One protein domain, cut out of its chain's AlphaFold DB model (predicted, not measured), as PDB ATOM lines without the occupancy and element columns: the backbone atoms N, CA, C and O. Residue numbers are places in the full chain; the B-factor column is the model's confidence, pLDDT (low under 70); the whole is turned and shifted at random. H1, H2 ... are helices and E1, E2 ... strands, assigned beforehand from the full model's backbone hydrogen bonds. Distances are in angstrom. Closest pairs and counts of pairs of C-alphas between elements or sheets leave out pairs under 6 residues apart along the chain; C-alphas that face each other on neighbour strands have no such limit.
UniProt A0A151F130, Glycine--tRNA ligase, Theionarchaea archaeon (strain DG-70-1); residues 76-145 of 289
ATOM      1  N   LYS A  76       3.655 -24.049 -16.836       87.19
ATOM      2  CA  LYS A  76       3.084 -25.367 -16.517       87.19
ATOM      3  C   LYS A  76       3.224 -25.760 -15.051       87.19
ATOM      4  O   LYS A  76       2.345 -26.446 -14.544       87.19
ATOM      5  N   SER A  77       4.317 -25.385 -14.391       85.62
ATOM      6  CA  SER A  77       4.642 -25.869 -13.041       85.62
ATOM      7  C   SER A  77       4.449 -24.830 -11.941       85.62
ATOM      8  O   SER A  77       4.348 -25.204 -10.776       85.62
ATOM      9  N   PHE A  78       4.364 -23.537 -12.269       87.31
ATOM     10  CA  PHE A  78       4.260 -22.469 -11.273       87.31
ATOM     11  C   PHE A  78       2.803 -22.214 -10.858       87.31
ATOM     12  O   PHE A  78       2.280 -21.104 -10.990       87.31
ATOM     13  N   ASN A  79       2.135 -23.273 -10.395       86.44
ATOM     14  CA  ASN A  79       0.719 -23.265 -10.050       86.44
ATOM     15  C   ASN A  79       0.491 -23.637  -8.585       86.44
ATOM     16  O   ASN A  79       1.124 -24.555  -8.075       86.44
ATOM     17  N   ASP A  80      -0.488 -22.988  -7.964       88.25
ATOM     18  CA  ASP A  80      -0.991 -23.349  -6.640       88.25
ATOM     19  C   ASP A  80      -2.408 -23.942  -6.738       88.25
ATOM     20  O   ASP A  80      -3.190 -23.520  -7.603       88.25
ATOM     21  N   PRO A  81      -2.778 -24.896  -5.863       91.12
ATOM     22  CA  PRO A  81      -4.127 -25.435  -5.833       91.12
ATOM     23  C   PRO A  81      -5.065 -24.429  -5.158       91.12
ATOM     24  O   PRO A  81      -4.931 -24.098  -3.981       91.12
ATOM     25  N   LEU A  82      -6.020 -23.911  -5.922       93.56
ATOM     26  CA  LEU A  82      -6.936 -22.844  -5.539       93.56
ATOM     27  C   LEU A  82      -8.341 -23.396  -5.300       93.56
ATOM     28  O   LEU A  82      -8.908 -24.018  -6.194       93.56
ATOM     29  N   THR A  83      -8.948 -23.037  -4.171       93.56
ATOM     30  CA  THR A  83     -10.400 -23.138  -3.952       93.56
ATOM     31  C   THR A  83     -10.984 -21.776  -3.566       93.56
ATOM     32  O   THR A  83     -10.314 -20.938  -2.953       93.56
ATOM     33  N   GLU A  84     -12.231 -21.511  -3.952       93.62
ATOM     34  CA  GLU A  84     -12.936 -20.261  -3.673       93.62
ATOM     35  C   GLU A  84     -14.172 -20.517  -2.806       93.62
ATOM     36  O   GLU A  84     -14.948 -21.435  -3.052       93.62
ATOM     37  N   CYS A  85     -14.391 -19.682  -1.790       94.06
ATOM     38  CA  CYS A  85     -15.635 -19.732  -1.033       94.06
ATOM     39  C   CYS A  85     -16.806 -19.227  -1.878       94.06
ATOM     40  O   CYS A  85     -16.837 -18.060  -2.264       94.06
ATOM     41  N   MET A  86     -17.829 -20.059  -2.042       94.06
ATOM     42  CA  MET A  86     -19.017 -19.752  -2.843       94.06
ATOM     43  C   MET A  86     -19.905 -18.659  -2.228       94.06
ATOM     44  O   MET A  86     -20.764 -18.110  -2.909       94.06
ATOM     45  N   SER A  87     -19.718 -18.332  -0.943       93.19
ATOM     46  CA  SER A  87     -20.508 -17.306  -0.246       93.19
ATOM     47  C   SER A  87     -19.820 -15.943  -0.167       93.19
ATOM     48  O   SER A  87     -20.494 -14.920  -0.213       93.19
ATOM     49  N   CYS A  88     -18.496 -15.903   0.016       91.31
ATOM     50  CA  CYS A  88     -17.760 -14.646   0.211       91.31
ATOM     51  C   CYS A  88     -16.654 -14.391  -0.818       91.31
ATOM     52  O   CYS A  88     -15.955 -13.384  -0.702       91.31
ATOM     53  N   HIS A  89     -16.473 -15.298  -1.784       88.94
ATOM     54  CA  HIS A  89     -15.490 -15.230  -2.872       88.94
ATOM     55  C   HIS A  89     -14.027 -15.103  -2.423       88.94
ATOM     56  O   HIS A  89     -13.138 -14.787  -3.213       88.94
ATOM     57  N   VAL A  90     -13.749 -15.361  -1.140       88.31
ATOM     58  CA  VAL A  90     -12.375 -15.432  -0.647       88.31
ATOM     59  C   VAL A  90     -11.740 -16.716  -1.149       88.31
ATOM     60  O   VAL A  90     -12.323 -17.796  -1.050       88.31
ATOM     61  N   ARG A  91     -10.532 -16.556  -1.673       90.62
ATOM     62  CA  ARG A  91      -9.716 -17.599  -2.271       90.62
ATOM     63  C   ARG A  91      -8.714 -18.132  -1.267       90.62
ATOM     64  O   ARG A  91      -8.070 -17.353  -0.563       90.62
ATOM     65  N   TRP A  92      -8.568 -19.443  -1.245       90.06
ATOM     66  CA  TRP A  92      -7.702 -20.161  -0.327       90.06
ATOM     67  C   TRP A  92      -6.821 -21.124  -1.107       90.06
ATOM     68  O   TRP A  92      -7.222 -21.636  -2.155       90.06
ATOM     69  N   LYS A  93      -5.621 -21.363  -0.582       91.69
ATOM     70  CA  LYS A  93      -4.764 -22.435  -1.067       91.69
ATOM     71  C   LYS A  93      -5.273 -23.748  -0.467       91.69
ATOM     72  O   LYS A  93      -5.429 -23.822   0.752       91.69
ATOM     73  N   ALA A  94      -5.637 -24.707  -1.310       91.12
ATOM     74  CA  ALA A  94      -6.360 -25.904  -0.887       91.12
ATOM     75  C   ALA A  94      -5.492 -26.840  -0.035       91.12
ATOM     76  O   ALA A  94      -5.966 -27.334   0.980       91.12
ATOM     77  N   ASP A  95      -4.223 -27.009  -0.401       90.81
ATOM     78  CA  ASP A  95      -3.234 -27.778   0.361       90.81
ATOM     79  C   ASP A  95      -3.055 -27.222   1.780       90.81
ATOM     80  O   ASP A  95      -3.184 -27.953   2.753       90.81
ATOM     81  N   LEU A  96      -2.898 -25.906   1.924       89.06
ATOM     82  CA  LEU A  96      -2.770 -25.275   3.238       89.06
ATOM     83  C   LEU A  96      -4.049 -25.370   4.061       89.06
ATOM     84  O   LEU A  96      -3.971 -25.487   5.276       89.06
ATOM     85  N   LEU A  97      -5.223 -25.292   3.428       90.50
ATOM     86  CA  LEU A  97      -6.485 -25.518   4.134       90.50
ATOM     87  C   LEU A  97      -6.567 -26.943   4.681       90.50
ATOM     88  O   LEU A  97      -7.031 -27.119   5.803       90.50
ATOM     89  N   LEU A  98      -6.141 -27.935   3.903       92.56
ATOM     90  CA  LEU A  98      -6.094 -29.331   4.331       92.56
ATOM     91  C   LEU A  98      -5.097 -29.505   5.486       92.56
ATOM     92  O   LEU A  98      -5.485 -29.993   6.545       92.56
ATOM     93  N   GLU A  99      -3.874 -28.993   5.342       89.69
ATOM     94  CA  GLU A  99      -2.826 -29.064   6.371       89.69
ATOM     95  C   GLU A  99      -3.222 -28.350   7.675       89.69
ATOM     96  O   GLU A  99      -2.990 -28.870   8.766       89.69
ATOM     97  N   GLU A 100      -3.865 -27.175   7.593       89.94
ATOM     98  CA  GLU A 100      -4.402 -26.440   8.754       89.94
ATOM     99  C   GLU A 100      -5.504 -27.230   9.494       89.94
ATOM    100  O   GLU A 100      -5.786 -26.930  10.654       89.94
ATOM    101  N   ASN A 101      -6.106 -28.231   8.842       90.12
ATOM    102  CA  ASN A 101      -7.092 -29.154   9.409       90.12
ATOM    103  C   ASN A 101      -6.526 -30.579   9.581       90.12
ATOM    104  O   ASN A 101      -7.293 -31.535   9.633       90.12
ATOM    105  N   GLU A 102      -5.199 -30.716   9.688       90.38
ATOM    106  CA  GLU A 102      -4.495 -31.985   9.947       90.38
ATOM    107  C   GLU A 102      -4.697 -33.058   8.856       90.38
ATOM    108  O   GLU A 102      -4.533 -34.252   9.110       90.38
ATOM    109  N   VAL A 103      -5.013 -32.642   7.626       90.12
ATOM    110  CA  VAL A 103      -5.117 -33.515   6.450       90.12
ATOM    111  C   VAL A 103      -3.875 -33.351   5.576       90.12
ATOM    112  O   VAL A 103      -3.559 -32.252   5.124       90.12
ATOM    113  N   GLU A 104      -3.168 -34.451   5.324       88.69
ATOM    114  CA  GLU A 104      -1.986 -34.468   4.460       88.69
ATOM    115  C   GLU A 104      -2.379 -34.192   3.002       88.69
ATOM    116  O   GLU A 104      -3.240 -34.869   2.438       88.69
ATOM    117  N   ALA A 105      -1.761 -33.172   2.400       85.62
ATOM    118  CA  ALA A 105      -2.068 -32.724   1.041       85.62
ATOM    119  C   ALA A 105      -0.926 -32.957   0.040       85.62
ATOM    120  O   ALA A 105      -1.090 -32.706  -1.158       85.62
ATOM    121  N   GLU A 106       0.235 -33.423   0.509       83.00
ATOM    122  CA  GLU A 106       1.412 -33.608  -0.333       83.00
ATOM    123  C   GLU A 106       1.158 -34.700  -1.386       83.00
ATOM    124  O   GLU A 106       0.734 -35.813  -1.083       83.00
ATOM    125  N   GLY A 107       1.381 -34.366  -2.660       84.06
ATOM    126  CA  GLY A 107       1.202 -35.290  -3.784       84.06
ATOM    127  C   GLY A 107      -0.235 -35.473  -4.289       84.06
ATOM    128  O   GLY A 107      -0.416 -36.159  -5.295       84.06
ATOM    129  N   LEU A 108      -1.242 -34.849  -3.664       88.88
ATOM    130  CA  LEU A 108      -2.633 -34.947  -4.118       88.88
ATOM    131  C   LEU A 108      -2.885 -34.184  -5.428       88.88
ATOM    132  O   LEU A 108      -2.362 -33.092  -5.674       88.88
ATOM    133  N   THR A 109      -3.767 -34.730  -6.259       92.38
ATOM    134  CA  THR A 109      -4.348 -34.042  -7.416       92.38
ATOM    135  C   THR A 109      -5.427 -33.038  -6.988       92.38
ATOM    136  O   THR A 109      -5.943 -33.070  -5.873       92.38
ATOM    137  N   ALA A 110      -5.818 -32.132  -7.890       92.00
ATOM    138  CA  ALA A 110      -6.894 -31.174  -7.620       92.00
ATOM    139  C   ALA A 110      -8.246 -31.860  -7.328       92.00
ATOM    140  O   ALA A 110      -8.997 -31.418  -6.458       92.00
ATOM    141  N   GLU A 111      -8.542 -32.972  -8.002       94.06
ATOM    142  CA  GLU A 111      -9.754 -33.759  -7.745       94.06
ATOM    143  C   GLU A 111      -9.707 -34.417  -6.360       94.06
ATOM    144  O   GLU A 111     -10.669 -34.318  -5.597       94.06
ATOM    145  N   GLU A 112      -8.570 -35.012  -5.990       94.00
ATOM    146  CA  GLU A 112      -8.372 -35.614  -4.665       94.00
ATOM    147  C   GLU A 112      -8.443 -34.574  -3.547       94.00
ATOM    148  O   GLU A 112      -9.108 -34.816  -2.544       94.00
ATOM    149  N   MET A 113      -7.855 -33.389  -3.733       94.19
ATOM    150  CA  MET A 113      -7.990 -32.287  -2.774       94.19
ATOM    151  C   MET A 113      -9.439 -31.810  -2.653       94.19
ATOM    152  O   MET A 113      -9.913 -31.553  -1.549       94.19
ATOM    153  N   SER A 114     -10.176 -31.724  -3.766       95.25
ATOM    154  CA  SER A 114     -11.604 -31.364  -3.744       95.25
ATOM    155  C   SER A 114     -12.419 -32.379  -2.951       95.25
ATOM    156  O   SER A 114     -13.286 -32.013  -2.156       95.25
ATOM    157  N   LYS A 115     -12.120 -33.665  -3.143       95.31
ATOM    158  CA  LYS A 115     -12.738 -34.756  -2.398       95.31
ATOM    159  C   LYS A 115     -12.382 -34.680  -0.912       95.31
ATOM    160  O   LYS A 115     -13.292 -34.698  -0.092       95.31
ATOM    161  N   ALA A 116     -11.107 -34.498  -0.574       94.19
ATOM    162  CA  ALA A 116     -10.639 -34.392   0.806       94.19
ATOM    163  C   ALA A 116     -11.264 -33.200   1.552       94.19
ATOM    164  O   ALA A 116     -11.653 -33.351   2.708       94.19
ATOM    165  N   LEU A 117     -11.430 -32.044   0.898       94.44
ATOM    166  CA  LEU A 117     -12.120 -30.889   1.489       94.44
ATOM    167  C   LEU A 117     -13.573 -31.220   1.853       94.44
ATOM    168  O   LEU A 117     -14.035 -30.843   2.928       94.44
ATOM    169  N   ASN A 118     -14.280 -31.940   0.979       93.31
ATOM    170  CA  ASN A 118     -15.670 -32.329   1.212       93.31
ATOM    171  C   ASN A 118     -15.803 -33.451   2.254       93.31
ATOM    172  O   ASN A 118     -16.664 -33.369   3.119       93.31
ATOM    173  N   GLU A 119     -14.960 -34.486   2.191       94.44
ATOM    174  CA  GLU A 119     -15.014 -35.636   3.110       94.44
ATOM    175  C   GLU A 119     -14.662 -35.266   4.554       94.44
ATOM    176  O   GLU A 119     -15.155 -35.903   5.481       94.44
ATOM    177  N   ASN A 120     -13.840 -34.231   4.744       93.44
ATOM    178  CA  ASN A 120     -13.479 -33.709   6.063       93.44
ATOM    179  C   ASN A 120     -14.345 -32.508   6.492       93.44
ATOM    180  O   ASN A 120     -14.000 -31.828   7.457       93.44
ATOM    181  N   ASP A 121     -15.443 -32.216   5.778       92.50
ATOM    182  CA  ASP A 121     -16.361 -31.099   6.060       92.50
ATOM    183  C   ASP A 121     -15.644 -29.735   6.227       92.50
ATOM    184  O   ASP A 121     -16.054 -28.865   7.008       92.50
ATOM    185  N   ILE A 122     -14.554 -29.520   5.481       94.50
ATOM    186  CA  ILE A 122     -13.758 -28.295   5.566       94.50
ATOM    187  C   ILE A 122     -14.514 -27.169   4.863       94.50
ATOM    188  O   ILE A 122     -14.775 -27.192   3.660       94.50
ATOM    189  N   THR A 123     -14.845 -26.130   5.625       94.75
ATOM    190  CA  THR A 123     -15.571 -24.952   5.134       94.75
ATOM    191  C   THR A 123     -14.685 -23.716   5.128       94.75
ATOM    192  O   THR A 123     -13.592 -23.694   5.692       94.75
ATOM    193  N   CYS A 124     -15.151 -22.641   4.489       93.00
ATOM    194  CA  CYS A 124     -14.411 -21.386   4.465       93.00
ATOM    195  C   CYS A 124     -14.108 -20.877   5.892       93.00
ATOM    196  O   CYS A 124     -15.052 -20.541   6.617       93.00
ATOM    197  N   PRO A 125     -12.832 -20.659   6.270       92.38
ATOM    198  CA  PRO A 125     -12.479 -20.190   7.616       92.38
ATOM    199  C   PRO A 125     -13.081 -18.829   7.992       92.38
ATOM    200  O   PRO A 125     -13.236 -18.509   9.167       92.38
ATOM    201  N   LYS A 126     -13.423 -18.003   6.994       91.31
ATOM    202  CA  LYS A 126     -13.942 -16.643   7.203       91.31
ATOM    203  C   LYS A 126     -15.445 -16.599   7.482       91.31
ATOM    204  O   LYS A 126     -15.873 -15.821   8.328       91.31
ATOM    205  N   CYS A 127     -16.250 -17.354   6.736       93.25
ATOM    206  CA  CYS A 127     -17.716 -17.260   6.802       93.25
ATOM    207  C   CYS A 127     -18.436 -18.608   6.917       93.25
ATOM    208  O   CYS A 127     -19.664 -18.619   6.940       93.25
ATOM    209  N   ARG A 128     -17.696 -19.722   6.980       94.06
ATOM    210  CA  ARG A 128     -18.214 -21.102   7.006       94.06
ATOM    211  C   ARG A 128     -19.050 -21.500   5.783       94.06
ATOM    212  O   ARG A 128     -19.775 -22.484   5.828       94.06
ATOM    213  N   GLY A 129     -18.959 -20.738   4.692       93.56
ATOM    214  CA  GLY A 129     -19.574 -21.093   3.414       93.56
ATOM    215  C   GLY A 129     -18.871 -22.276   2.744       93.56
ATOM    216  O   GLY A 129     -17.711 -22.567   3.053       93.56
ATOM    217  N   SER A 130     -19.559 -22.916   1.797       95.06
ATOM    218  CA  SER A 130     -18.998 -24.004   0.992       95.06
ATOM    219  C   SER A 130     -17.857 -23.523   0.094       95.06
ATOM    220  O   SER A 130     -17.785 -22.349  -0.296       95.06
ATOM    221  N   LEU A 131     -16.945 -24.443  -0.202       96.25
ATOM    222  CA  LEU A 131     -15.782 -24.236  -1.054       96.25
ATOM    223  C   LEU A 131     -16.055 -24.809  -2.452       96.25
ATOM    224  O   LEU A 131     -16.766 -25.802  -2.592       96.25
ATOM    225  N   SER A 132     -15.533 -24.157  -3.489       95.56
ATOM    226  CA  SER A 132     -15.570 -24.667  -4.859       95.56
ATOM    227  C   SER A 132     -14.627 -25.859  -5.027       95.56
ATOM    228  O   SER A 132     -13.713 -26.058  -4.224       95.56
ATOM    229  N   GLU A 133     -14.767 -26.577  -6.142       95.94
ATOM    230  CA  GLU A 133     -13.734 -27.514  -6.584       95.94
ATOM    231  C   GLU A 133     -12.373 -26.816  -6.691       95.94
ATOM    232  O   GLU A 133     -12.271 -25.621  -7.010       95.94
ATOM    233  N   VAL A 134     -11.332 -27.576  -6.369       95.31
ATOM    234  CA  VAL A 134      -9.942 -27.152  -6.430       95.31
ATOM    235  C   VAL A 134      -9.498 -27.143  -7.885       95.31
ATOM    236  O   VAL A 134      -9.781 -28.060  -8.652       95.31
ATOM    237  N   ARG A 135      -8.754 -26.109  -8.268       92.69
ATOM    238  CA  ARG A 135      -8.142 -25.986  -9.594       92.69
ATOM    239  C   ARG A 135      -6.729 -25.446  -9.491       92.69
ATOM    240  O   ARG A 135      -6.419 -24.694  -8.573       92.69
ATOM    241  N   TRP A 136      -5.892 -25.765 -10.467       89.06
ATOM    242  CA  TRP A 136      -4.556 -25.187 -10.560       89.06
ATOM    243  C   TRP A 136      -4.627 -23.734 -11.027       89.06
ATOM    244  O   TRP A 136      -5.260 -23.422 -12.036       89.06
ATOM    245  N   PHE A 137      -3.985 -22.844 -10.279       88.06
ATOM    246  CA  PHE A 137      -3.916 -21.419 -10.572       88.06
ATOM    247  C   PHE A 137      -2.465 -20.999 -10.798       88.06
ATOM    248  O   PHE A 137      -1.651 -21.124  -9.885       88.06
ATOM    249  N   ASN A 138      -2.154 -20.470 -11.985       86.94
ATOM    250  CA  ASN A 138      -0.814 -19.970 -12.280       86.94
ATOM    251  C   ASN A 138      -0.519 -18.709 -11.467       86.94
ATOM    252  O   ASN A 138      -1.268 -17.731 -11.502       86.94
ATOM    253  N   MET A 139       0.591 -18.742 -10.737       91.25
ATOM    254  CA  MET A 139       0.997 -17.668  -9.840       91.25
ATOM    255  C   MET A 139       1.758 -16.537 -10.544       91.25
ATOM    256  O   MET A 139       2.231 -15.627  -9.873       91.25
ATOM    257  N   MET A 140       1.934 -16.539 -11.861       95.19
ATOM    258  CA  MET A 140       2.547 -15.403 -12.551       95.19
ATOM    259  C   MET A 140       1.521 -14.295 -12.813       95.19
ATOM    260  O   MET A 140       0.335 -14.542 -13.024       95.19
ATOM    261  N   PHE A 141       1.981 -13.043 -12.816       95.56
ATOM    262  CA  PHE A 141       1.160 -11.923 -13.273       95.56
ATOM    263  C   PHE A 141       1.280 -11.788 -14.789       95.56
ATOM    264  O   PHE A 141       2.333 -11.386 -15.286       95.56
ATOM    265  N   GLU A 142       0.202 -12.110 -15.499       94.81
ATOM    266  CA  GLU A 142       0.083 -11.923 -16.946       94.81
ATOM    267  C   GLU A 142      -0.140 -10.449 -17.303       94.81
ATOM    268  O   GLU A 142      -0.877  -9.723 -16.629       94.81
ATOM    269  N   LEU A 143       0.498 -10.021 -18.385       94.00
ATOM    270  CA  LEU A 143       0.397  -8.707 -18.997       94.00
ATOM    271  C   LEU A 143       0.152  -8.870 -20.499       94.00
ATOM    272  O   LEU A 143       0.629  -9.808 -21.137       94.00
ATOM    273  N   THR A 144      -0.530  -7.894 -21.081       93.06
ATOM    274  CA  THR A 144      -0.687  -7.771 -22.531       93.06
ATOM    275  C   THR A 144       0.067  -6.528 -22.993       93.06
ATOM    276  O   THR A 144      -0.249  -5.417 -22.566       93.06
ATOM    277  N   LEU A 145       1.092  -6.710 -23.824       91.00
ATOM    278  CA  LEU A 145       1.902  -5.632 -24.387       91.00
ATOM    279  C   LEU A 145       1.345  -5.212 -25.751       91.00
ATOM    280  O   LEU A 145       1.048  -6.057 -26.589       91.00
TER     281      LEU A 145
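What this domain is: This is residues 76 to 145 of the 289 residues of the protein "Glycine--tRNA ligase" of Theionarchaea archaeon (strain DG-70-1) (UniProt A0A151F130). Picture a small antiparallel sheet of three short strands, E2, E1 and E3, with two helices, H1 and H2, packed side on to one face and a last strand, E4, reaching away from this body as an arm that makes much of the length. The long loop of residues 120 to 134, which holds no named element, leads from H2 back to E3, and it starts at Asn 120, at the end of the body away from the tip of E4 at Leu 145. The printed part has 70 residues, with two named helices and four named strands in the order E1, E2, H1, H2, E3, E4; the class is mixed, helices and strands. The whole is compact, with a radius of gyration of the C-alphas of 12.6 A, and elongated in outline, spanning 43 by 28 by 17 A.

Where its parts are: Find C-alpha 79 at (0.719, -23.265, -10.050); there E1 begins, residues 79 to 84, 15.4 A long. E2 is residues 91 to 93, and H1 follows at once as residues 94 to 100, 9.9 A. Look next at C-alpha 110 at (-6.894, -31.174, -7.620), where H2 begins; it is residues 110 to 119, 14.2 A. E3 is residues 135 to 138, and E4, residues 141 to 145, runs 12.8 A to C-alpha 145 at (1.902, -5.632, -24.387).

How they stand to each other: Start at E1, the inner strand. It pairs staggered: residues 82 to 84 with E2, residues 79 to 82 with E3. E1 and E2 form a hairpin, with N 92 and O 83 2.9 A apart, within hydrogen-bond range; for antiparallel E1 and E3, look at N 82 and O 135, 2.8 A. E2, H1 H2, E3 make a split strand-helix-strand unit, two strands running the same way with helices between and E1 between them in the sheet; its crossover is right-handed. H1 and H2 are on the same face. H1, height over the sheet 8.0 A, lies over none of the strands; its closest C-alphas to E1 are those of Ala 94 and Pro 81, 5.4 A. H2, height 9.8 A, only just lies over E1 and E3, with 3 of its C-alphas on each, and runs along the strands, 26 degrees to E1 on the local plane; Ala 110 and Arg 135 of E3 have the closest C-alphas, 5.7 A. H1 and H2 touch, the C-alphas of Leu 98 and Leu 117 being closest at 6.8 A, the same way at a steep tilt of 43 degrees. In H1 and H2 every O i to N i+4 pair is within hydrogen-bond range. E3 runs on into E4 across a break of 2 residues, at 55 degrees; E4 pairs with no named strand and is apart from H1 and H2.

The domain as a whole: The C-alphas farthest apart are those of Asn 120 and Leu 145, 44.2 A. The printed part has no cut. The link from H2 to E3, 15 residues, is long. Mean pLDDT of the printed part of the model is 91.7, and no printed residue is under 70.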